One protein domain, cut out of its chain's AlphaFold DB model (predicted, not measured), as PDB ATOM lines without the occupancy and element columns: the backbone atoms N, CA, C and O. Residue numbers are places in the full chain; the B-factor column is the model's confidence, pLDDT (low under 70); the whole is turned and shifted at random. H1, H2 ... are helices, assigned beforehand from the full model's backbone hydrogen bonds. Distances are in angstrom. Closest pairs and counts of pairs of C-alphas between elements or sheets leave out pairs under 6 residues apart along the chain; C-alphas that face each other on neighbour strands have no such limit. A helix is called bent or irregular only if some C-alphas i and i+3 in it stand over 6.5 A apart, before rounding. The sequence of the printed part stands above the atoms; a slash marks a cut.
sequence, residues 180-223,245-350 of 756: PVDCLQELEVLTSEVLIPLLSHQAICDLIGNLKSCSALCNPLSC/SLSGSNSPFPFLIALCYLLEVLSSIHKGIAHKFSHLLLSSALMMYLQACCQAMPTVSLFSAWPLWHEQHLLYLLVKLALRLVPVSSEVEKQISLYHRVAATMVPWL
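What this domain is: This is residues 180 to 223 and 245 to 350 of the 756 residues of an uncharacterized protein of Scleropages formosus (UniProt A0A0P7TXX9). The long helix H8 runs between H5 and H10, which pack along two of its sides, while H6 and H7 follow each other over this layer, H6 on H5 and the end of H8, H7 on H10. H1, H2 and H3 run in turn along H6 and H7, with H1, H5 and H6 an up-and-down bundle, each against the one before. The 150 printed residues include ten named helices, H1 to H10 in order, and no named strand: all helix, packing mostly aligned at shallow tilts. The whole is compact, with a radius of gyration of the C-alphas of 15.6 A, yet elongated, spanning 49 by 31 by 25 A.

Where its parts are: H8, residues 302 to 325, is 35.6 A long, from (22.579, 59.308, 45.008) to (-1.434, 35.834, 33.040), with a kink of 29 degrees near residue 309. H5 is 253 to 269, 24.3 A; H10 is 336 to 349, 20.9 A; H6 is 271 to 281, 16.2 A; H7 is 284 to 295, 17.1 A. H1, 180 to 200, starts at (10.475, 20.993, 24.063), measures 28.0 A and has a kink of 34 degrees near 191. Short helices are H2, 202 to 209, H3, 211 to 214, H4, 220 to 223, and H9, 330 to 334. H6 is irregular, C-alphas 276 and 279 being 7.3 A apart; H1 at 6.9 A between 193 and 196, H10 at 6.7 A between 345 and 348 and H8 at 6.54 A between 303 and 306 only just are.

How they stand to each other: H6 and H8 are the hubs, touching four helices each. The closest C-alphas of H8 and H5 are those of Leu 314 and Ile 257, 5.3 A, the same way at a shallow tilt of 32 degrees, only just short of steep. H8 touches H10 with residues 312 to 323 alone, closest C-alphas Val 319 and Tyr 339, 5.7 A, opposite ways at a shallow tilt of 29 degrees. H8 touches H6 with 318 to 325 alone, closest C-alphas Leu 325 and Ala 274, 6.1 A, at a steep tilt of 50 degrees. H5 and H6 form a hairpin; H5 touches with 263 to 267 alone, closest C-alphas Ser 267 and Ala 274, 5.2 A. H1 touches H6, closest C-alphas Glu 188 and Ile 273, 7.1 A. H7 touches H10 with 290 to 294 alone, closest C-alphas Cys 294 and Val 342, 5.7 A, and H2 with 285 to 286 alone, closest C-alphas Ala 285 and Gly 209, 5.4 A. H3 touches H7, closest C-alphas Lys 212 and Tyr 289, 5.4 A. H4 touches H3 only at the corner, only just, with 3 pairs of C-alphas within 8 A; H9 only just touches H6, also with 3 pairs, closest C-alphas Val 332 and Ser 278, 6.7 A. Every O i to N i+4 pair is within hydrogen-bond range in H2, H5 and H9, against 15 of 17 in H1, 7 of 8 in H7, 17 of 20 in H8, 8 of 10 in H10 and 0 of 7 in H6, where 6 of 8 O i to N i+3 pairs are; H3 and H4 are too short for an O i to N i+4 pair.

The domain as a whole: The C-alphas farthest apart, of Val 181 and Leu 221, are 49.4 A apart. Residues 224 to 244 are not printed, and C-alphas 223 and 245 are 5.3 A apart across the cut. Of the links printed whole, H7 to H8 is short and the others are tight. Mean pLDDT of the printed part is 88.5; residues 221 to 223, 245 to 249 and 300 to 303 are under 70.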
ATOM      1  N   PRO A 180      11.649  20.288  23.556       90.50
ATOM      2  CA  PRO A 180      10.475  20.993  24.063       90.50
ATOM      3  C   PRO A 180       9.575  20.121  24.941       90.50
ATOM      4  O   PRO A 180       9.129  20.577  25.983       90.50
ATOM      5  N   VAL A 181       9.320  18.869  24.547       91.00
ATOM      6  CA  VAL A 181       8.387  17.977  25.262       91.00
ATOM      7  C   VAL A 181       8.910  17.626  26.654       91.00
ATOM      8  O   VAL A 181       8.189  17.798  27.635       91.00
ATOM      9  N   ASP A 182      10.174  17.212  26.740       91.94
ATOM     10  CA  ASP A 182      10.809  16.846  28.009       91.94
ATOM     11  C   ASP A 182      10.920  18.061  28.936       91.94
ATOM     12  O   ASP A 182      10.604  17.971  30.123       91.94
ATOM     13  N   CYS A 183      11.259  19.231  28.378       93.12
ATOM     14  CA  CYS A 183      11.280  20.480  29.129       93.12
ATOM     15  C   CYS A 183       9.896  20.826  29.690       93.12
ATOM     16  O   CYS A 183       9.801  21.205  30.853       93.12
ATOM     17  N   LEU A 184       8.810  20.692  28.917       93.81
ATOM     18  CA  LEU A 184       7.463  20.980  29.422       93.81
ATOM     19  C   LEU A 184       7.104  20.074  30.610       93.81
ATOM     20  O   LEU A 184       6.639  20.582  31.629       93.81
ATOM     21  N   GLN A 185       7.385  18.771  30.515       93.81
ATOM     22  CA  GLN A 185       7.146  17.825  31.610       93.81
ATOM     23  C   GLN A 185       7.989  18.163  32.848       93.81
ATOM     24  O   GLN A 185       7.488  18.152  33.973       93.81
ATOM     25  N   GLU A 186       9.260  18.512  32.655       93.56
ATOM     26  CA  GLU A 186      10.140  18.952  33.736       93.56
ATOM     27  C   GLU A 186       9.610  20.217  34.428       93.56
ATOM     28  O   GLU A 186       9.596  20.297  35.659       93.56
ATOM     29  N   LEU A 187       9.115  21.190  33.656       95.06
ATOM     30  CA  LEU A 187       8.536  22.421  34.190       95.06
ATOM     31  C   LEU A 187       7.234  22.174  34.957       95.06
ATOM     32  O   LEU A 187       6.994  22.831  35.976       95.06
ATOM     33  N   GLU A 188       6.403  21.227  34.519       95.06
ATOM     34  CA  GLU A 188       5.213  20.812  35.266       95.06
ATOM     35  C   GLU A 188       5.591  20.228  36.630       95.06
ATOM     36  O   GLU A 188       5.035  20.665  37.643       95.06
ATOM     37  N   VAL A 189       6.582  19.327  36.665       94.62
ATOM     38  CA  VAL A 189       7.101  18.706  37.896       94.62
ATOM     39  C   VAL A 189       7.727  19.750  38.820       94.62
ATOM     40  O   VAL A 189       7.410  19.789  40.009       94.62
ATOM     41  N   LEU A 190       8.574  20.643  38.295       94.94
ATOM     42  CA  LEU A 190       9.162  21.752  39.053       94.94
ATOM     43  C   LEU A 190       8.074  22.632  39.681       94.94
ATOM     44  O   LEU A 190       8.160  23.017  40.850       94.94
ATOM     45  N   THR A 191       7.029  22.931  38.912       94.50
ATOM     46  CA  THR A 191       5.929  23.774  39.374       94.50
ATOM     47  C   THR A 191       5.132  23.097  40.485       94.50
ATOM     48  O   THR A 191       4.863  23.729  41.507       94.50
ATOM     49  N   SER A 192       4.767  21.822  40.317       94.06
ATOM     50  CA  SER A 192       3.961  21.089  41.299       94.06
ATOM     51  C   SER A 192       4.728  20.711  42.561       94.06
ATOM     52  O   SER A 192       4.168  20.791  43.649       94.06
ATOM     53  N   GLU A 193       5.990  20.295  42.438       93.44
ATOM     54  CA  GLU A 193       6.767  19.776  43.571       93.44
ATOM     55  C   GLU A 193       7.530  20.856  44.341       93.44
ATOM     56  O   GLU A 193       7.890  20.628  45.495       93.44
ATOM     57  N   VAL A 194       7.815  22.007  43.720       94.06
ATOM     58  CA  VAL A 194       8.683  23.040  44.314       94.06
ATOM     59  C   VAL A 194       7.992  24.392  44.385       94.06
ATOM     60  O   VAL A 194       7.830  24.930  45.478       94.06
ATOM     61  N   LEU A 195       7.575  24.951  43.245       94.88
ATOM     62  CA  LEU A 195       7.130  26.351  43.191       94.88
ATOM     63  C   LEU A 195       5.789  26.578  43.891       94.88
ATOM     64  O   LEU A 195       5.670  27.535  44.651       94.88
ATOM     65  N   ILE A 196       4.794  25.710  43.675       94.25
ATOM     66  CA  ILE A 196       3.500  25.815  44.364       94.25
ATOM     67  C   ILE A 196       3.668  25.645  45.883       94.25
ATOM     68  O   ILE A 196       3.228  26.543  46.605       94.25
ATOM     69  N   PRO A 197       4.328  24.579  46.392       94.00
ATOM     70  CA  PRO A 197       4.580  24.438  47.826       94.00
ATOM     71  C   PRO A 197       5.275  25.661  48.423       94.00
ATOM     72  O   PRO A 197       4.824  26.178  49.443       94.00
ATOM     73  N   LEU A 198       6.304  26.180  47.746       93.12
ATOM     74  CA  LEU A 198       7.037  27.369  48.174       93.12
ATOM     75  C   LEU A 198       6.138  28.615  48.248       93.12
ATOM     76  O   LEU A 198       6.152  29.312  49.258       93.12
ATOM     77  N   LEU A 199       5.334  28.880  47.213       91.50
ATOM     78  CA  LEU A 199       4.397  30.011  47.164       91.50
ATOM     79  C   LEU A 199       3.315  29.937  48.247       91.50
ATOM     80  O   LEU A 199       2.890  30.967  48.760       91.50
ATOM     81  N   SER A 200       2.865  28.726  48.582       90.94
ATOM     82  CA  SER A 200       1.835  28.492  49.601       90.94
ATOM     83  C   SER A 200       2.364  28.481  51.039       90.94
ATOM     84  O   SER A 200       1.579  28.448  51.986       90.94
ATOM     85  N   HIS A 201       3.686  28.493  51.224       92.56
ATOM     86  CA  HIS A 201       4.304  28.326  52.532       92.56
ATOM     87  C   HIS A 201       4.145  29.583  53.404       92.56
ATOM     88  O   HIS A 201       4.489  30.689  52.983       92.56
ATOM     89  N   GLN A 202       3.731  29.420  54.668       90.81
ATOM     90  CA  GLN A 202       3.454  30.544  55.580       90.81
ATOM     91  C   GLN A 202       4.648  31.499  55.734       90.81
ATOM     92  O   GLN A 202       4.482  32.709  55.661       90.81
ATOM     93  N   ALA A 203       5.868  30.963  55.864       88.88
ATOM     94  CA  ALA A 203       7.102  31.759  55.899       88.88
ATOM     95  C   ALA A 203       7.246  32.749  54.729       88.88
ATOM     96  O   ALA A 203       7.754  33.852  54.928       88.88
ATOM     97  N   ILE A 204       6.818  32.353  53.527       90.94
ATOM     98  CA  ILE A 204       6.872  33.192  52.328       90.94
ATOM     99  C   ILE A 204       5.734  34.211  52.347       90.94
ATOM    100  O   ILE A 204       5.973  35.382  52.068       90.94
ATOM    101  N   CYS A 205       4.528  33.811  52.756       90.62
ATOM    102  CA  CYS A 205       3.410  34.736  52.953       90.62
ATOM    103  C   CYS A 205       3.749  35.847  53.966       90.62
ATOM    104  O   CYS A 205       3.510  37.021  53.683       90.62
ATOM    105  N   ASP A 206       4.369  35.495  55.097       89.44
ATOM    106  CA  ASP A 206       4.831  36.449  56.114       89.44
ATOM    107  C   ASP A 206       5.888  37.408  55.540       89.44
ATOM    108  O   ASP A 206       5.843  38.613  55.784       89.44
ATOM    109  N   LEU A 207       6.827  36.878  54.745       89.50
ATOM    110  CA  LEU A 207       7.879  37.662  54.099       89.50
ATOM    111  C   LEU A 207       7.286  38.681  53.112       89.50
ATOM    112  O   LEU A 207       7.651  39.855  53.146       89.50
ATOM    113  N   ILE A 208       6.336  38.255  52.274       91.06
ATOM    114  CA  ILE A 208       5.608  39.120  51.329       91.06
ATOM    115  C   ILE A 208       4.803  40.194  52.079       91.06
ATOM    116  O   ILE A 208       4.703  41.326  51.604       91.06
ATOM    117  N   GLY A 209       4.296  39.888  53.277       90.56
ATOM    118  CA  GLY A 209       3.646  40.860  54.163       90.56
ATOM    119  C   GLY A 209       4.516  42.081  54.499       90.56
ATOM    120  O   GLY A 209       3.986  43.174  54.696       90.56
ATOM    121  N   ASN A 210       5.845  41.936  54.468       89.94
ATOM    122  CA  ASN A 210       6.802  43.013  54.740       89.94
ATOM    123  C   ASN A 210       7.149  43.874  53.507       89.94
ATOM    124  O   ASN A 210       8.034  44.724  53.577       89.94
ATOM    125  N   LEU A 211       6.475  43.695  52.362       89.81
ATOM    126  CA  LEU A 211       6.775  44.449  51.134       89.81
ATOM    127  C   LEU A 211       6.713  45.962  51.332       89.81
ATOM    128  O   LEU A 211       7.651  46.683  50.999       89.81
ATOM    129  N   LYS A 212       5.609  46.442  51.908       88.94
ATOM    130  CA  LYS A 212       5.382  47.876  52.101       88.94
ATOM    131  C   LYS A 212       6.348  48.482  53.124       88.94
ATOM    132  O   LYS A 212       6.737  49.633  52.964       88.94
ATOM    133  N   SER A 213       6.729  47.730  54.160       86.81
ATOM    134  CA  SER A 213       7.631  48.212  55.213       86.81
ATOM    135  C   SER A 213       9.088  48.289  54.756       86.81
ATOM    136  O   SER A 213       9.775  49.215  55.180       86.81
ATOM    137  N   CYS A 214       9.523  47.377  53.878       85.31
ATOM    138  CA  CYS A 214      10.888  47.318  53.335       85.31
ATOM    139  C   CYS A 214      11.096  48.130  52.040       85.31
ATOM    140  O   CYS A 214      12.210  48.179  51.520       85.31
ATOM    141  N   SER A 215      10.029  48.707  51.481       87.12
ATOM    142  CA  SER A 215      10.047  49.470  50.226       87.12
ATOM    143  C   SER A 215      10.690  50.845  50.404       87.12
ATOM    144  O   SER A 215      10.323  51.593  51.312       87.12
ATOM    145  N   ALA A 216      11.594  51.211  49.492       83.19
ATOM    146  CA  ALA A 216      12.202  52.537  49.470       83.19
ATOM    147  C   ALA A 216      11.203  53.607  48.993       83.19
ATOM    148  O   ALA A 216      11.277  54.753  49.433       83.19
ATOM    149  N   LEU A 217      10.241  53.228  48.139       84.38
ATOM    150  CA  LEU A 217       9.151  54.097  47.677       84.38
ATOM    151  C   LEU A 217       8.100  54.365  48.762       84.38
ATOM    152  O   LEU A 217       7.694  55.506  48.971       84.38
ATOM    153  N   CYS A 218       7.636  53.315  49.441       85.00
ATOM    154  CA  CYS A 218       6.539  53.410  50.408       85.00
ATOM    155  C   CYS A 218       7.014  53.802  51.814       85.00
ATOM    156  O   CYS A 218       6.225  54.328  52.598       85.00
ATOM    157  N   ASN A 219       8.274  53.518  52.146       81.19
ATOM    158  CA  ASN A 219       8.870  53.802  53.444       81.19
ATOM    159  C   ASN A 219      10.326  54.287  53.284       81.19
ATOM    160  O   ASN A 219      11.259  53.547  53.602       81.19
ATOM    161  N   PRO A 220      10.560  55.528  52.821       73.50
ATOM    162  CA  PRO A 220      11.910  56.026  52.527       73.50
ATOM    163  C   PRO A 220      12.837  56.034  53.755       73.50
ATOM    164  O   PRO A 220      14.047  55.860  53.619       73.50
ATOM    165  N   LEU A 221      12.269  56.157  54.960       68.12
ATOM    166  CA  LEU A 221      13.002  56.128  56.231       68.12
ATOM    167  C   LEU A 221      13.560  54.737  56.579       68.12
ATOM    168  O   LEU A 221      14.482  54.631  57.381       68.12
ATOM    169  N   SER A 222      13.035  53.664  55.975       62.53
ATOM    170  CA  SER A 222      13.550  52.298  56.171       62.53
ATOM    171  C   SER A 222      14.951  52.080  55.600       62.53
ATOM    172  O   SER A 222      15.659  51.159  56.009       62.53
ATOM    173  N   CYS A 223      15.336  52.908  54.626       55.62
ATOM    174  CA  CYS A 223      16.587  52.780  53.894       55.62
ATOM    175  C   CYS A 223      17.674  53.741  54.399       55.62
ATOM    176  O   CYS A 223      18.810  53.617  53.957       55.62
ATOM    177  N   SER A 245      15.169  47.015  55.908       64.88
ATOM    178  CA  SER A 245      15.669  47.669  54.686       64.88
ATOM    179  C   SER A 245      15.500  46.778  53.453       64.88
ATOM    180  O   SER A 245      15.442  45.554  53.576       64.88
ATOM    181  N   LEU A 246      15.522  47.357  52.245       66.81
ATOM    182  CA  LEU A 246      15.416  46.606  50.982       66.81
ATOM    183  C   LEU A 246      16.482  45.503  50.836       66.81
ATOM    184  O   LEU A 246      16.234  44.478  50.202       66.81
ATOM    185  N   SER A 247      17.651  45.676  51.456       66.62
ATOM    186  CA  SER A 247      18.724  44.677  51.451       66.62
ATOM    187  C   SER A 247      18.743  43.772  52.692       66.62
ATOM    188  O   SER A 247      19.531  42.820  52.718       66.62
ATOM    189  N   GLY A 248      17.925  44.066  53.710       67.75
ATOM    190  CA  GLY A 248      17.892  43.395  55.011       67.75
ATOM    191  C   GLY A 248      17.490  41.921  54.938       67.75
ATOM    192  O   GLY A 248      16.920  41.461  53.951       67.75
ATOM    193  N   SER A 249      17.777  41.161  55.998       69.31
ATOM    194  CA  SER A 249      17.491  39.717  56.066       69.31
ATOM    195  C   SER A 249      15.998  39.377  55.992       69.31
ATOM    196  O   SER A 249      15.653  38.298  55.520       69.31
ATOM    197  N   ASN A 250      15.119  40.301  56.398       76.00
ATOM    198  CA  ASN A 250      13.662  40.143  56.321       76.00
ATOM    199  C   ASN A 250      13.056  40.810  55.073       76.00
ATOM    200  O   ASN A 250      11.838  40.967  54.985       76.00
ATOM    201  N   SER A 251      13.889  41.235  54.119       85.19
ATOM    202  CA  SER A 251      13.422  41.858  52.886       85.19
ATOM    203  C   SER A 251      12.821  40.822  51.929       85.19
ATOM    204  O   SER A 251      13.508  39.864  51.563       85.19
ATOM    205  N   PRO A 252      11.585  41.024  51.437       90.06
ATOM    206  CA  PRO A 252      11.021  40.189  50.379       90.06
ATOM    207  C   PRO A 252      11.651  40.433  49.002       90.06
ATOM    208  O   PRO A 252      11.476  39.604  48.111       90.06
ATOM    209  N   PHE A 253      12.371  41.543  48.795       91.19
ATOM    210  CA  PHE A 253      12.798  41.980  47.460       91.19
ATOM    211  C   PHE A 253      13.731  40.986  46.746       91.19
ATOM    212  O   PHE A 253      13.401  40.608  45.622       91.19
ATOM    213  N   PRO A 254      14.838  40.492  47.345       90.88
ATOM    214  CA  PRO A 254      15.718  39.539  46.662       90.88
ATOM    215  C   PRO A 254      14.988  38.253  46.259       90.88
ATOM    216  O   PRO A 254      15.181  37.744  45.156       90.88
ATOM    217  N   PHE A 255      14.120  37.753  47.141       93.12
ATOM    218  CA  PHE A 255      13.316  36.563  46.889       93.12
ATOM    219  C   PHE A 255      12.305  36.789  45.764       93.12
ATOM    220  O   PHE A 255      12.262  36.000  44.823       93.12
ATOM    221  N   LEU A 256      11.523  37.870  45.823       95.06
ATOM    222  CA  LEU A 256      10.499  38.151  44.820       95.06
ATOM    223  C   LEU A 256      11.088  38.495  43.455       95.06
ATOM    224  O   LEU A 256      10.505  38.087  42.458       95.06
ATOM    225  N   ILE A 257      12.230  39.184  43.384       95.38
ATOM    226  CA  ILE A 257      12.928  39.429  42.114       95.38
ATOM    227  C   ILE A 257      13.321  38.094  41.477       95.38
ATOM    228  O   ILE A 257      12.966  37.830  40.331       95.38
ATOM    229  N   ALA A 258      13.995  37.225  42.237       95.69
ATOM    230  CA  ALA A 258      14.438  35.923  41.752       95.69
ATOM    231  C   ALA A 258      13.265  35.022  41.336       95.69
ATOM    232  O   ALA A 258      13.302  34.376  40.288       95.69
ATOM    233  N   LEU A 259      12.205  35.009  42.146       96.19
ATOM    234  CA  LEU A 259      10.990  34.257  41.878       96.19
ATOM    235  C   LEU A 259      10.268  34.791  40.637       96.19
ATOM    236  O   LEU A 259       9.984  34.012  39.740       96.19
ATOM    237  N   CYS A 260       9.990  36.095  40.550       96.25
ATOM    238  CA  CYS A 260       9.274  36.672  39.410       96.25
ATOM    239  C   CYS A 260      10.066  36.525  38.108       96.25
ATOM    240  O   CYS A 260       9.460  36.264  37.074       96.25
ATOM    241  N   TYR A 261      11.400  36.623  38.159       95.81
ATOM    242  CA  TYR A 261      12.264  36.325  37.018       95.81
ATOM    243  C   TYR A 261      12.087  34.877  36.544       95.81
ATOM    244  O   TYR A 261      11.778  34.651  35.376       95.81
ATOM    245  N   LEU A 262      12.192  33.898  37.453       96.19
ATOM    246  CA  LEU A 262      11.950  32.495  37.116       96.19
ATOM    247  C   LEU A 262      10.532  32.295  36.564       96.19
ATOM    248  O   LEU A 262      10.370  31.689  35.511       96.19
ATOM    249  N   LEU A 263       9.502  32.821  37.230       95.69
ATOM    250  CA  LEU A 263       8.108  32.657  36.810       95.69
ATOM    251  C   LEU A 263       7.825  33.275  35.435       95.69
ATOM    252  O   LEU A 263       7.060  32.688  34.668       95.69
ATOM    253  N   GLU A 264       8.428  34.420  35.100       94.00
ATOM    254  CA  GLU A 264       8.308  35.028  33.769       94.00
ATOM    255  C   GLU A 264       8.938  34.123  32.705       94.00
ATOM    256  O   GLU A 264       8.260  33.771  31.735       94.00
ATOM    257  N   VAL A 265      10.162  33.640  32.949       93.75
ATOM    258  CA  VAL A 265      10.866  32.706  32.059       93.75
ATOM    259  C   VAL A 265      10.048  31.429  31.857       93.75
ATOM    260  O   VAL A 265       9.780  31.039  30.720       93.75
ATOM    261  N   LEU A 266       9.573  30.802  32.935       94.50
ATOM    262  CA  LEU A 266       8.780  29.574  32.853       94.50
ATOM    263  C   LEU A 266       7.456  29.789  32.117       94.50
ATOM    264  O   LEU A 266       7.071  28.961  31.293       94.50
ATOM    265  N   SER A 267       6.778  30.912  32.366       92.56
ATOM    266  CA  SER A 267       5.522  31.256  31.689       92.56
ATOM    267  C   SER A 267       5.729  31.577  30.205       92.56
ATOM    268  O   SER A 267       4.807  31.398  29.404       92.56
ATOM    269  N   SER A 268       6.928  32.031  29.821       90.94
ATOM    270  CA  SER A 268       7.297  32.257  28.421       90.94
ATOM    271  C   SER A 268       7.462  30.943  27.644       90.94
ATOM    272  O   SER A 268       7.035  30.867  26.491       90.94
ATOM    273  N   ILE A 269       7.993  29.901  28.297       91.88
ATOM    274  CA  ILE A 269       8.204  28.564  27.722       91.88
ATOM    275  C   ILE A 269       6.899  27.753  27.757       91.88
ATOM    276  O   ILE A 269       6.476  27.201  26.743       91.88
ATOM    277  N   HIS A 270       6.224  27.716  28.909       91.75
ATOM    278  CA  HIS A 270       5.032  26.907  29.148       91.75
ATOM    279  C   HIS A 270       3.832  27.775  29.564       91.75
ATOM    280  O   HIS A 270       3.504  27.929  30.739       91.75
ATOM    281  N   LYS A 271       3.059  28.252  28.583       89.31
ATOM    282  CA  LYS A 271       1.861  29.084  28.835       89.31
ATOM    283  C   LYS A 271       0.811  28.401  29.728       89.31
ATOM    284  O   LYS A 271       0.170  29.055  30.542       89.31
ATOM    285  N   GLY A 272       0.658  27.079  29.601       85.94
ATOM    286  CA  GLY A 272      -0.312  26.288  30.370       85.94
ATOM    287  C   GLY A 272      -0.128  26.310  31.894       85.94
ATOM    288  O   GLY A 272      -1.128  26.231  32.601       85.94
ATOM    289  N   ILE A 273       1.090  26.481  32.427       90.62
ATOM    290  CA  ILE A 273       1.319  26.538  33.885       90.62
ATOM    291  C   ILE A 273       1.135  27.941  34.474       90.62
ATOM    292  O   ILE A 273       0.980  28.059  35.685       90.62
ATOM    293  N   ALA A 274       1.085  28.990  33.645       88.75
ATOM    294  CA  ALA A 274       1.059  30.380  34.105       88.75
ATOM    295  C   ALA A 274      -0.111  30.681  35.066       88.75
ATOM    296  O   ALA A 274       0.066  31.399  36.047       88.75
ATOM    297  N   HIS A 275      -1.287  30.075  34.850       89.88
ATOM    298  CA  HIS A 275      -2.461  30.264  35.716       89.88
ATOM    299  C   HIS A 275      -2.220  29.856  37.179       89.88
ATOM    300  O   HIS A 275      -2.824  30.438  38.083       89.88
ATOM    301  N   LYS A 276      -1.307  28.905  37.429       90.31
ATOM    302  CA  LYS A 276      -0.954  28.423  38.776       90.31
ATOM    303  C   LYS A 276      -0.282  29.510  39.625       90.31
ATOM    304  O   LYS A 276      -0.286  29.412  40.847       90.31
ATOM    305  N   PHE A 277       0.252  30.560  38.997       90.88
ATOM    306  CA  PHE A 277       0.941  31.667  39.670       90.88
ATOM    307  C   PHE A 277       0.037  32.875  39.963       90.88
ATOM    308  O   PHE A 277       0.488  33.848  40.564       90.88
ATOM    309  N   SER A 278      -1.245  32.816  39.585       91.31
ATOM    310  CA  SER A 278      -2.219  33.904  39.788       91.31
ATOM    311  C   SER A 278      -2.339  34.338  41.254       91.31
ATOM    312  O   SER A 278      -2.416  35.532  41.535       91.31
ATOM    313  N   HIS A 279      -2.257  33.395  42.196       90.19
ATOM    314  CA  HIS A 279      -2.317  33.675  43.633       90.19
ATOM    315  C   HIS A 279      -1.237  34.648  44.126       90.19
ATOM    316  O   HIS A 279      -1.511  35.430  45.035       90.19
ATOM    317  N   LEU A 280      -0.040  34.648  43.523       91.94
ATOM    318  CA  LEU A 280       1.018  35.595  43.885       91.94
ATOM    319  C   LEU A 280       0.596  37.032  43.549       91.94
ATOM    320  O   LEU A 280       0.694  37.917  44.396       91.94
ATOM    321  N   LEU A 281       0.078  37.242  42.334       91.88
ATOM    322  CA  LEU A 281      -0.352  38.551  41.831       91.88
ATOM    323  C   LEU A 281      -1.626  39.075  42.506       91.88
ATOM    324  O   LEU A 281      -1.854  40.282  42.536       91.88
ATOM    325  N   LEU A 282      -2.454  38.171  43.031       91.69
ATOM    326  CA  LEU A 282      -3.708  38.483  43.722       91.69
ATOM    327  C   LEU A 282      -3.545  38.576  45.248       91.69
ATOM    328  O   LEU A 282      -4.527  38.794  45.958       91.69
ATOM    329  N   SER A 283      -2.324  38.419  45.767       92.50
ATOM    330  CA  SER A 283      -2.038  38.556  47.196       92.50
ATOM    331  C   SER A 283      -2.399  39.955  47.698       92.50
ATOM    332  O   SER A 283      -1.989  40.964  47.120       92.50
ATOM    333  N   SER A 284      -3.128  40.034  48.815       92.12
ATOM    334  CA  SER A 284      -3.565  41.309  49.397       92.12
ATOM    335  C   SER A 284      -2.389  42.223  49.751       92.12
ATOM    336  O   SER A 284      -2.445  43.422  49.481       92.12
ATOM    337  N   ALA A 285      -1.299  41.667  50.285       92.81
ATOM    338  CA  ALA A 285      -0.089  42.418  50.617       92.81
ATOM    339  C   ALA A 285       0.548  43.061  49.373       92.81
ATOM    340  O   ALA A 285       0.923  44.235  49.407       92.81
ATOM    341  N   LEU A 286       0.604  42.320  48.261       94.38
ATOM    342  CA  LEU A 286       1.132  42.816  46.992       94.38
ATOM    343  C   LEU A 286       0.224  43.902  46.400       94.38
ATOM    344  O   LEU A 286       0.710  44.956  46.005       94.38
ATOM    345  N   MET A 287      -1.092  43.685  46.393       94.38
ATOM    346  CA  MET A 287      -2.056  44.656  45.865       94.38
ATOM    347  C   MET A 287      -2.012  45.985  46.630       94.38
ATOM    348  O   MET A 287      -1.976  47.052  46.018       94.38
ATOM    349  N   MET A 288      -1.929  45.930  47.964       93.50
ATOM    350  CA  MET A 288      -1.774  47.120  48.809       93.50
ATOM    351  C   MET A 288      -0.440  47.839  48.563       93.50
ATOM    352  O   MET A 288      -0.384  49.070  48.595       93.50
ATOM    353  N   TYR A 289       0.633  47.087  48.309       94.94
ATOM    354  CA  TYR A 289       1.938  47.638  47.947       94.94
ATOM    355  C   TYR A 289       1.905  48.349  46.582       94.94
ATOM    356  O   TYR A 289       2.335  49.496  46.482       94.94
ATOM    357  N   LEU A 290       1.322  47.729  45.551       94.69
ATOM    358  CA  LEU A 290       1.196  48.312  44.208       94.69
ATOM    359  C   LEU A 290       0.340  49.590  44.200       94.69
ATOM    360  O   LEU A 290       0.675  50.567  43.528       94.69
ATOM    361  N   GLN A 291      -0.741  49.616  44.983       93.12
ATOM    362  CA  GLN A 291      -1.554  50.821  45.173       93.12
ATOM    363  C   GLN A 291      -0.760  51.949  45.841       93.12
ATOM    364  O   GLN A 291      -0.857  53.097  45.406       93.12
ATOM    365  N   ALA A 292       0.051  51.632  46.856       91.88
ATOM    366  CA  ALA A 292       0.916  52.612  47.508       91.88
ATOM    367  C   ALA A 292       2.002  53.144  46.554       91.88
ATOM    368  O   ALA A 292       2.251  54.347  46.536       91.88
ATOM    369  N   CYS A 293       2.573  52.291  45.696       90.81
ATOM    370  CA  CYS A 293       3.533  52.710  44.670       90.81
ATOM    371  C   CYS A 293       2.928  53.714  43.679       90.81
ATOM    372  O   CYS A 293       3.602  54.659  43.283       90.81
ATOM    373  N   CYS A 294       1.651  53.559  43.307       89.38
ATOM    374  CA  CYS A 294       0.960  54.519  42.437       89.38
ATOM    375  C   CYS A 294       0.791  55.915  43.059       89.38
ATOM    376  O   CYS A 294       0.537  56.865  42.328       89.38
ATOM    377  N   GLN A 295       0.871  56.032  44.387       86.25
ATOM    378  CA  GLN A 295       0.709  57.292  45.124       86.25
ATOM    379  C   GLN A 295       2.054  57.902  45.546       86.25
ATOM    380  O   GLN A 295       2.098  59.043  46.005       86.25
ATOM    381  N   ALA A 296       3.142  57.139  45.435       83.44
ATOM    382  CA  ALA A 296       4.465  57.566  45.853       83.44
ATOM    383  C   ALA A 296       5.086  58.528  44.829       83.44
ATOM    384  O   ALA A 296       4.991  58.329  43.619       83.44
ATOM    385  N   MET A 297       5.775  59.550  45.334       76.81
ATOM    386  CA  MET A 297       6.545  60.510  44.542       76.81
ATOM    387  C   MET A 297       8.012  60.419  44.977       76.81
ATOM    388  O   MET A 297       8.387  61.056  45.966       76.81
ATOM    389  N   PRO A 298       8.836  59.581  44.320       76.31
ATOM    390  CA  PRO A 298      10.200  59.336  44.768       76.31
ATOM    391  C   PRO A 298      11.079  60.576  44.618       76.31
ATOM    392  O   PRO A 298      11.123  61.201  43.560       76.31
ATOM    393  N   THR A 299      11.852  60.886  45.658       70.44
ATOM    394  CA  THR A 299      12.958  61.842  45.566       70.44
ATOM    395  C   THR A 299      14.232  61.099  45.170       70.44
ATOM    396  O   THR A 299      14.717  60.202  45.871       70.44
ATOM    397  N   VAL A 300      14.776  61.445  44.003       69.56
ATOM    398  CA  VAL A 300      16.014  60.844  43.501       69.56
ATOM    399  C   VAL A 300      17.199  61.551  44.150       69.56
ATOM    400  O   VAL A 300      17.426  62.740  43.951       69.56
ATOM    401  N   SER A 301      17.956  60.802  44.940       69.12
ATOM    402  CA  SER A 301      19.255  61.179  45.490       69.12
ATOM    403  C   SER A 301      20.247  60.064  45.167       69.12
ATOM    404  O   SER A 301      19.836  58.928  44.921       69.12
ATOM    405  N   LEU A 302      21.553  60.344  45.208       65.94
ATOM    406  CA  LEU A 302      22.579  59.308  45.008       65.94
ATOM    407  C   LEU A 302      22.398  58.120  45.971       65.94
ATOM    408  O   LEU A 302      22.635  56.974  45.599       65.94
ATOM    409  N   PHE A 303      21.921  58.393  47.187       64.88
ATOM    410  CA  PHE A 303      21.671  57.386  48.211       64.88
ATOM    411  C   PHE A 303      20.408  56.552  47.941       64.88
ATOM    412  O   PHE A 303      20.424  55.330  48.091       64.88
ATOM    413  N   SER A 304      19.316  57.187  47.500       71.62
ATOM    414  CA  SER A 304      18.060  56.491  47.183       71.62
ATOM    415  C   SER A 304      18.096  55.761  45.837       71.62
ATOM    416  O   SER A 304      17.320  54.830  45.639       71.62
ATOM    417  N   ALA A 305      19.014  56.106  44.930       76.56
ATOM    418  CA  ALA A 305      19.088  55.506  43.598       76.56
ATOM    419  C   ALA A 305      19.342  53.986  43.612       76.56
ATOM    420  O   ALA A 305      18.669  53.241  42.898       76.56
ATOM    421  N   TRP A 306      20.266  53.508  44.458       78.12
ATOM    422  CA  TRP A 306      20.595  52.079  44.551       78.12
ATOM    423  C   TRP A 306      19.389  51.178  44.874       78.12
ATOM    424  O   TRP A 306      19.100  50.261  44.094       78.12
ATOM    425  N   PRO A 307      18.662  51.397  45.989       80.69
ATOM    426  CA  PRO A 307      17.488  50.589  46.303       80.69
ATOM    427  C   PRO A 307      16.359  50.782  45.281       80.69
ATOM    428  O   PRO A 307      15.673  49.812  44.956       80.69
ATOM    429  N   LEU A 308      16.217  51.982  44.704       85.94
ATOM    430  CA  LEU A 308      15.206  52.255  43.679       85.94
ATOM    431  C   LEU A 308      15.390  51.403  42.416       85.94
ATOM    432  O   LEU A 308      14.387  50.918  41.903       85.94
ATOM    433  N   TRP A 309      16.612  51.136  41.933       86.88
ATOM    434  CA  TRP A 309      16.804  50.237  40.777       86.88
ATOM    435  C   TRP A 309      16.258  48.824  41.023       86.88
ATOM    436  O   TRP A 309      15.662  48.219  40.132       86.88
ATOM    437  N   HIS A 310      16.444  48.290  42.231       86.94
ATOM    438  CA  HIS A 310      15.983  46.944  42.579       86.94
ATOM    439  C   HIS A 310      14.458  46.899  42.685       86.94
ATOM    440  O   HIS A 310      13.820  45.964  42.198       86.94
ATOM    441  N   GLU A 311      13.869  47.934  43.279       91.19
ATOM    442  CA  GLU A 311      12.422  48.091  43.373       91.19
ATOM    443  C   GLU A 311      11.774  48.288  41.987       91.19
ATOM    444  O   GLU A 311      10.800  47.608  41.667       91.19
ATOM    445  N   GLN A 312      12.371  49.110  41.114       92.19
ATOM    446  CA  GLN A 312      11.976  49.266  39.703       92.19
ATOM    447  C   GLN A 312      11.991  47.934  38.957       92.19
ATOM    448  O   GLN A 312      11.062  47.614  38.215       92.19
ATOM    449  N   HIS A 313      13.041  47.139  39.160       93.81
ATOM    450  CA  HIS A 313      13.175  45.844  38.513       93.81
ATOM    451  C   HIS A 313      12.106  44.848  38.987       93.81
ATOM    452  O   HIS A 313      11.513  44.159  38.156       93.81
ATOM    453  N   LEU A 314      11.791  44.815  40.289       95.38
ATOM    454  CA  LEU A 314      10.691  44.000  40.811       95.38
ATOM    455  C   LEU A 314       9.348  44.406  40.192       95.38
ATOM    456  O   LEU A 314       8.610  43.546  39.712       95.38
ATOM    457  N   LEU A 315       9.034  45.704  40.178       95.88
ATOM    458  CA  LEU A 315       7.785  46.216  39.607       95.88
ATOM    459  C   LEU A 315       7.672  45.890  38.115       95.88
ATOM    460  O   LEU A 315       6.618  45.439  37.668       95.88
ATOM    461  N   TYR A 316       8.764  46.031  37.360       96.88
ATOM    462  CA  TYR A 316       8.831  45.597  35.967       96.88
ATOM    463  C   TYR A 316       8.497  44.104  35.821       96.88
ATOM    464  O   TYR A 316       7.598  43.757  35.055       96.88
ATOM    465  N   LEU A 317       9.152  43.219  36.583       96.25
ATOM    466  CA  LEU A 317       8.904  41.774  36.511       96.25
ATOM    467  C   LEU A 317       7.458  41.410  36.880       96.25
ATOM    468  O   LEU A 317       6.853  40.570  36.215       96.25
ATOM    469  N   LEU A 318       6.878  42.066  37.889       96.44
ATOM    470  CA  LEU A 318       5.478  41.876  38.282       96.44
ATOM    471  C   LEU A 318       4.510  42.279  37.165       96.44
ATOM    472  O   LEU A 318       3.572  41.538  36.875       96.44
ATOM    473  N   VAL A 319       4.750  43.416  36.505       96.00
ATOM    474  CA  VAL A 319       3.949  43.867  35.356       96.00
ATOM    475  C   VAL A 319       4.073  42.888  34.185       96.00
ATOM    476  O   VAL A 319       3.059  42.530  33.580       96.00
ATOM    477  N   LYS A 320       5.286  42.409  33.871       94.81
ATOM    478  CA  LYS A 320       5.496  41.417  32.802       94.81
ATOM    479  C   LYS A 320       4.803  40.096  33.116       94.81
ATOM    480  O   LYS A 320       4.142  39.543  32.239       94.81
ATOM    481  N   LEU A 321       4.897  39.618  34.356       94.12
ATOM    482  CA  LEU A 321       4.205  38.412  34.796       94.12
ATOM    483  C   LEU A 321       2.683  38.589  34.693       94.12
ATOM    484  O   LEU A 321       2.016  37.745  34.101       94.12
ATOM    485  N   ALA A 322       2.137  39.714  35.168       93.50
ATOM    486  CA  ALA A 322       0.712  40.022  35.048       93.50
ATOM    487  C   ALA A 322       0.242  39.984  33.590       93.50
ATOM    488  O   ALA A 322      -0.726  39.289  33.291       93.50
ATOM    489  N   LEU A 323       0.977  40.624  32.672       92.38
ATOM    490  CA  LEU A 323       0.684  40.620  31.235       92.38
ATOM    491  C   LEU A 323       0.599  39.198  30.646       92.38
ATOM    492  O   LEU A 323      -0.254  38.932  29.801       92.38
ATOM    493  N   ARG A 324       1.452  38.269  31.096       89.75
ATOM    494  CA  ARG A 324       1.406  36.860  30.662       89.75
ATOM    495  C   ARG A 324       0.182  36.117  31.194       89.75
ATOM    496  O   ARG A 324      -0.284  35.191  30.534       89.75
ATOM    497  N   LEU A 325      -0.315  36.498  32.371       90.50
ATOM    498  CA  LEU A 325      -1.434  35.834  33.040       90.50
ATOM    499  C   LEU A 325      -2.809  36.357  32.603       90.50
ATOM    500  O   LEU A 325      -3.770  35.598  32.713       90.50
ATOM    501  N   VAL A 326      -2.912  37.580  32.064       89.12
ATOM    502  CA  VAL A 326      -4.171  38.151  31.535       89.12
ATOM    503  C   VAL A 326      -4.955  37.175  30.641       89.12
ATOM    504  O   VAL A 326      -6.127  36.952  30.927       89.12
ATOM    505  N   PRO A 327      -4.371  36.538  29.603       87.12
ATOM    506  CA  PRO A 327      -5.139  35.651  28.725       87.12
ATOM    507  C   PRO A 327      -5.572  34.330  29.381       87.12
ATOM    508  O   PRO A 327      -6.346  33.592  28.777       87.12
ATOM    509  N   VAL A 328      -5.053  33.990  30.567       87.44
ATOM    510  CA  VAL A 328      -5.268  32.680  31.209       87.44
ATOM    511  C   VAL A 328      -6.077  32.781  32.510       87.44
ATOM    512  O   VAL A 328      -6.715  31.806  32.896       87.44
ATOM    513  N   SER A 329      -6.082  33.932  33.195       87.25
ATOM    514  CA  SER A 329      -6.806  34.140  34.459       87.25
ATOM    515  C   SER A 329      -7.692  35.386  34.417       87.25
ATOM    516  O   SER A 329      -7.208  36.516  34.352       87.25
ATOM    517  N   SER A 330      -9.002  35.164  34.560       87.69
ATOM    518  CA  SER A 330     -10.014  36.228  34.585       87.69
ATOM    519  C   SER A 330      -9.903  37.138  35.816       87.69
ATOM    520  O   SER A 330     -10.261  38.313  35.792       87.69
ATOM    521  N   GLU A 331      -9.392  36.609  36.925       89.06
ATOM    522  CA  GLU A 331      -9.204  37.320  38.184       89.06
ATOM    523  C   GLU A 331      -8.056  38.326  38.084       89.06
ATOM    524  O   GLU A 331      -8.179  39.445  38.583       89.06
ATOM    525  N   VAL A 332      -6.966  37.950  37.407       88.50
ATOM    526  CA  VAL A 332      -5.843  38.854  37.120       88.50
ATOM    527  C   VAL A 332      -6.264  39.923  36.110       88.50
ATOM    528  O   VAL A 332      -5.922  41.091  36.295       88.50
ATOM    529  N   GLU A 333      -7.068  39.566  35.102       88.44
ATOM    530  CA  GLU A 333      -7.631  40.530  34.143       88.44
ATOM    531  C   GLU A 333      -8.416  41.650  34.847       88.44
ATOM    532  O   GLU A 333      -8.250  42.822  34.514       88.44
ATOM    533  N   LYS A 334      -9.188  41.341  35.898       89.00
ATOM    534  CA  LYS A 334      -9.910  42.363  36.686       89.00
ATOM    535  C   LYS A 334      -8.986  43.381  37.361       89.00
ATOM    536  O   LYS A 334      -9.408  44.508  37.601       89.00
ATOM    537  N   GLN A 335      -7.751  42.996  37.682       90.19
ATOM    538  CA  GLN A 335      -6.767  43.849  38.355       90.19
ATOM    539  C   GLN A 335      -5.780  44.512  37.386       90.19
ATOM    540  O   GLN A 335      -4.891  45.248  37.816       90.19
ATOM    541  N   ILE A 336      -5.914  44.287  36.076       91.38
ATOM    542  CA  ILE A 336      -4.915  44.721  35.096       91.38
ATOM    543  C   ILE A 336      -4.770  46.243  35.004       91.38
ATOM    544  O   ILE A 336      -3.678  46.742  34.739       91.38
ATOM    545  N   SER A 337      -5.838  46.988  35.303       90.62
ATOM    546  CA  SER A 337      -5.814  48.453  35.347       90.62
ATOM    547  C   SER A 337      -4.842  48.981  36.409       90.62
ATOM    548  O   SER A 337      -4.181  49.993  36.174       90.62
ATOM    549  N   LEU A 338      -4.681  48.272  37.537       92.69
ATOM    550  CA  LEU A 338      -3.688  48.603  38.560       92.69
ATOM    551  C   LEU A 338      -2.266  48.382  38.035       92.69
ATOM    552  O   LEU A 338      -1.431  49.269  38.169       92.69
ATOM    553  N   TYR A 339      -1.990  47.239  37.402       93.94
ATOM    554  CA  TYR A 339      -0.666  46.944  36.839       93.94
ATOM    555  C   TYR A 339      -0.291  47.906  35.704       93.94
ATOM    556  O   TYR A 339       0.849  48.366  35.636       93.94
ATOM    557  N   HIS A 340      -1.251  48.267  34.848       94.75
ATOM    558  CA  HIS A 340      -1.056  49.299  33.828       94.75
ATOM    559  C   HIS A 340      -0.755  50.661  34.461       94.75
ATOM    560  O   HIS A 340       0.185  51.334  34.040       94.75
ATOM    561  N   ARG A 341      -1.481  51.040  35.524       92.94
ATOM    562  CA  ARG A 341      -1.220  52.278  36.271       92.94
ATOM    563  C   ARG A 341       0.173  52.284  36.896       92.94
ATOM    564  O   ARG A 341       0.866  53.277  36.733       92.94
ATOM    565  N   VAL A 342       0.598  51.190  37.533       94.12
ATOM    566  CA  VAL A 342       1.953  51.035  38.096       94.12
ATOM    567  C   VAL A 342       3.019  51.196  37.013       94.12
ATOM    568  O   VAL A 342       4.004  51.898  37.215       94.12
ATOM    569  N   ALA A 343       2.824  50.586  35.842       95.06
ATOM    570  CA  ALA A 343       3.751  50.753  34.729       95.06
ATOM    571  C   ALA A 343       3.821  52.218  34.272       95.06
ATOM    572  O   ALA A 343       4.912  52.758  34.114       95.06
ATOM    573  N   ALA A 344       2.669  52.872  34.098       93.12
ATOM    574  CA  ALA A 344       2.583  54.254  33.636       93.12
ATOM    575  C   ALA A 344       3.135  55.268  34.648       93.12
ATOM    576  O   ALA A 344       3.793  56.226  34.240       93.12
ATOM    577  N   THR A 345       2.916  55.052  35.950       91.69
ATOM    578  CA  THR A 345       3.537  55.865  36.999       91.69
ATOM    579  C   THR A 345       5.036  55.631  37.061       91.69
ATOM    580  O   THR A 345       5.738  56.585  37.358       91.69
ATOM    581  N   MET A 346       5.531  54.425  36.750       91.88
ATOM    582  CA  MET A 346       6.951  54.067  36.829       91.88
ATOM    583  C   MET A 346       7.847  54.704  35.770       91.88
ATOM    584  O   MET A 346       8.959  55.118  36.092       91.88
ATOM    585  N   VAL A 347       7.370  54.814  34.527       92.31
ATOM    586  CA  VAL A 347       8.129  55.393  33.400       92.31
ATOM    587  C   VAL A 347       8.894  56.691  33.749       92.31
ATOM    588  O   VAL A 347      10.101  56.722  33.502       92.31
ATOM    589  N   PRO A 348       8.273  57.739  34.337       89.62
ATOM    590  CA  PRO A 348       8.941  59.016  34.625       89.62
ATOM    591  C   PRO A 348      10.005  58.979  35.730       89.62
ATOM    592  O   PRO A 348      10.684  59.979  35.933       89.62
ATOM    593  N   TRP A 349      10.145  57.885  36.481       88.88
ATOM    594  CA  TRP A 349      11.170  57.772  37.525       88.88
ATOM    595  C   TRP A 349      12.116  56.584  37.339       88.88
ATOM    596  O   TRP A 349      12.938  56.319  38.216       88.88
ATOM    597  N   LEU A 350      12.072  55.908  36.183       91.81
ATOM    598  CA  LEU A 350      13.101  54.941  35.797       91.81
ATOM    599  C   LEU A 350      14.469  55.626  35.739       91.81
ATOM    600  O   LEU A 350      14.640  56.654  35.082       91.81
TER     601      LEU A 350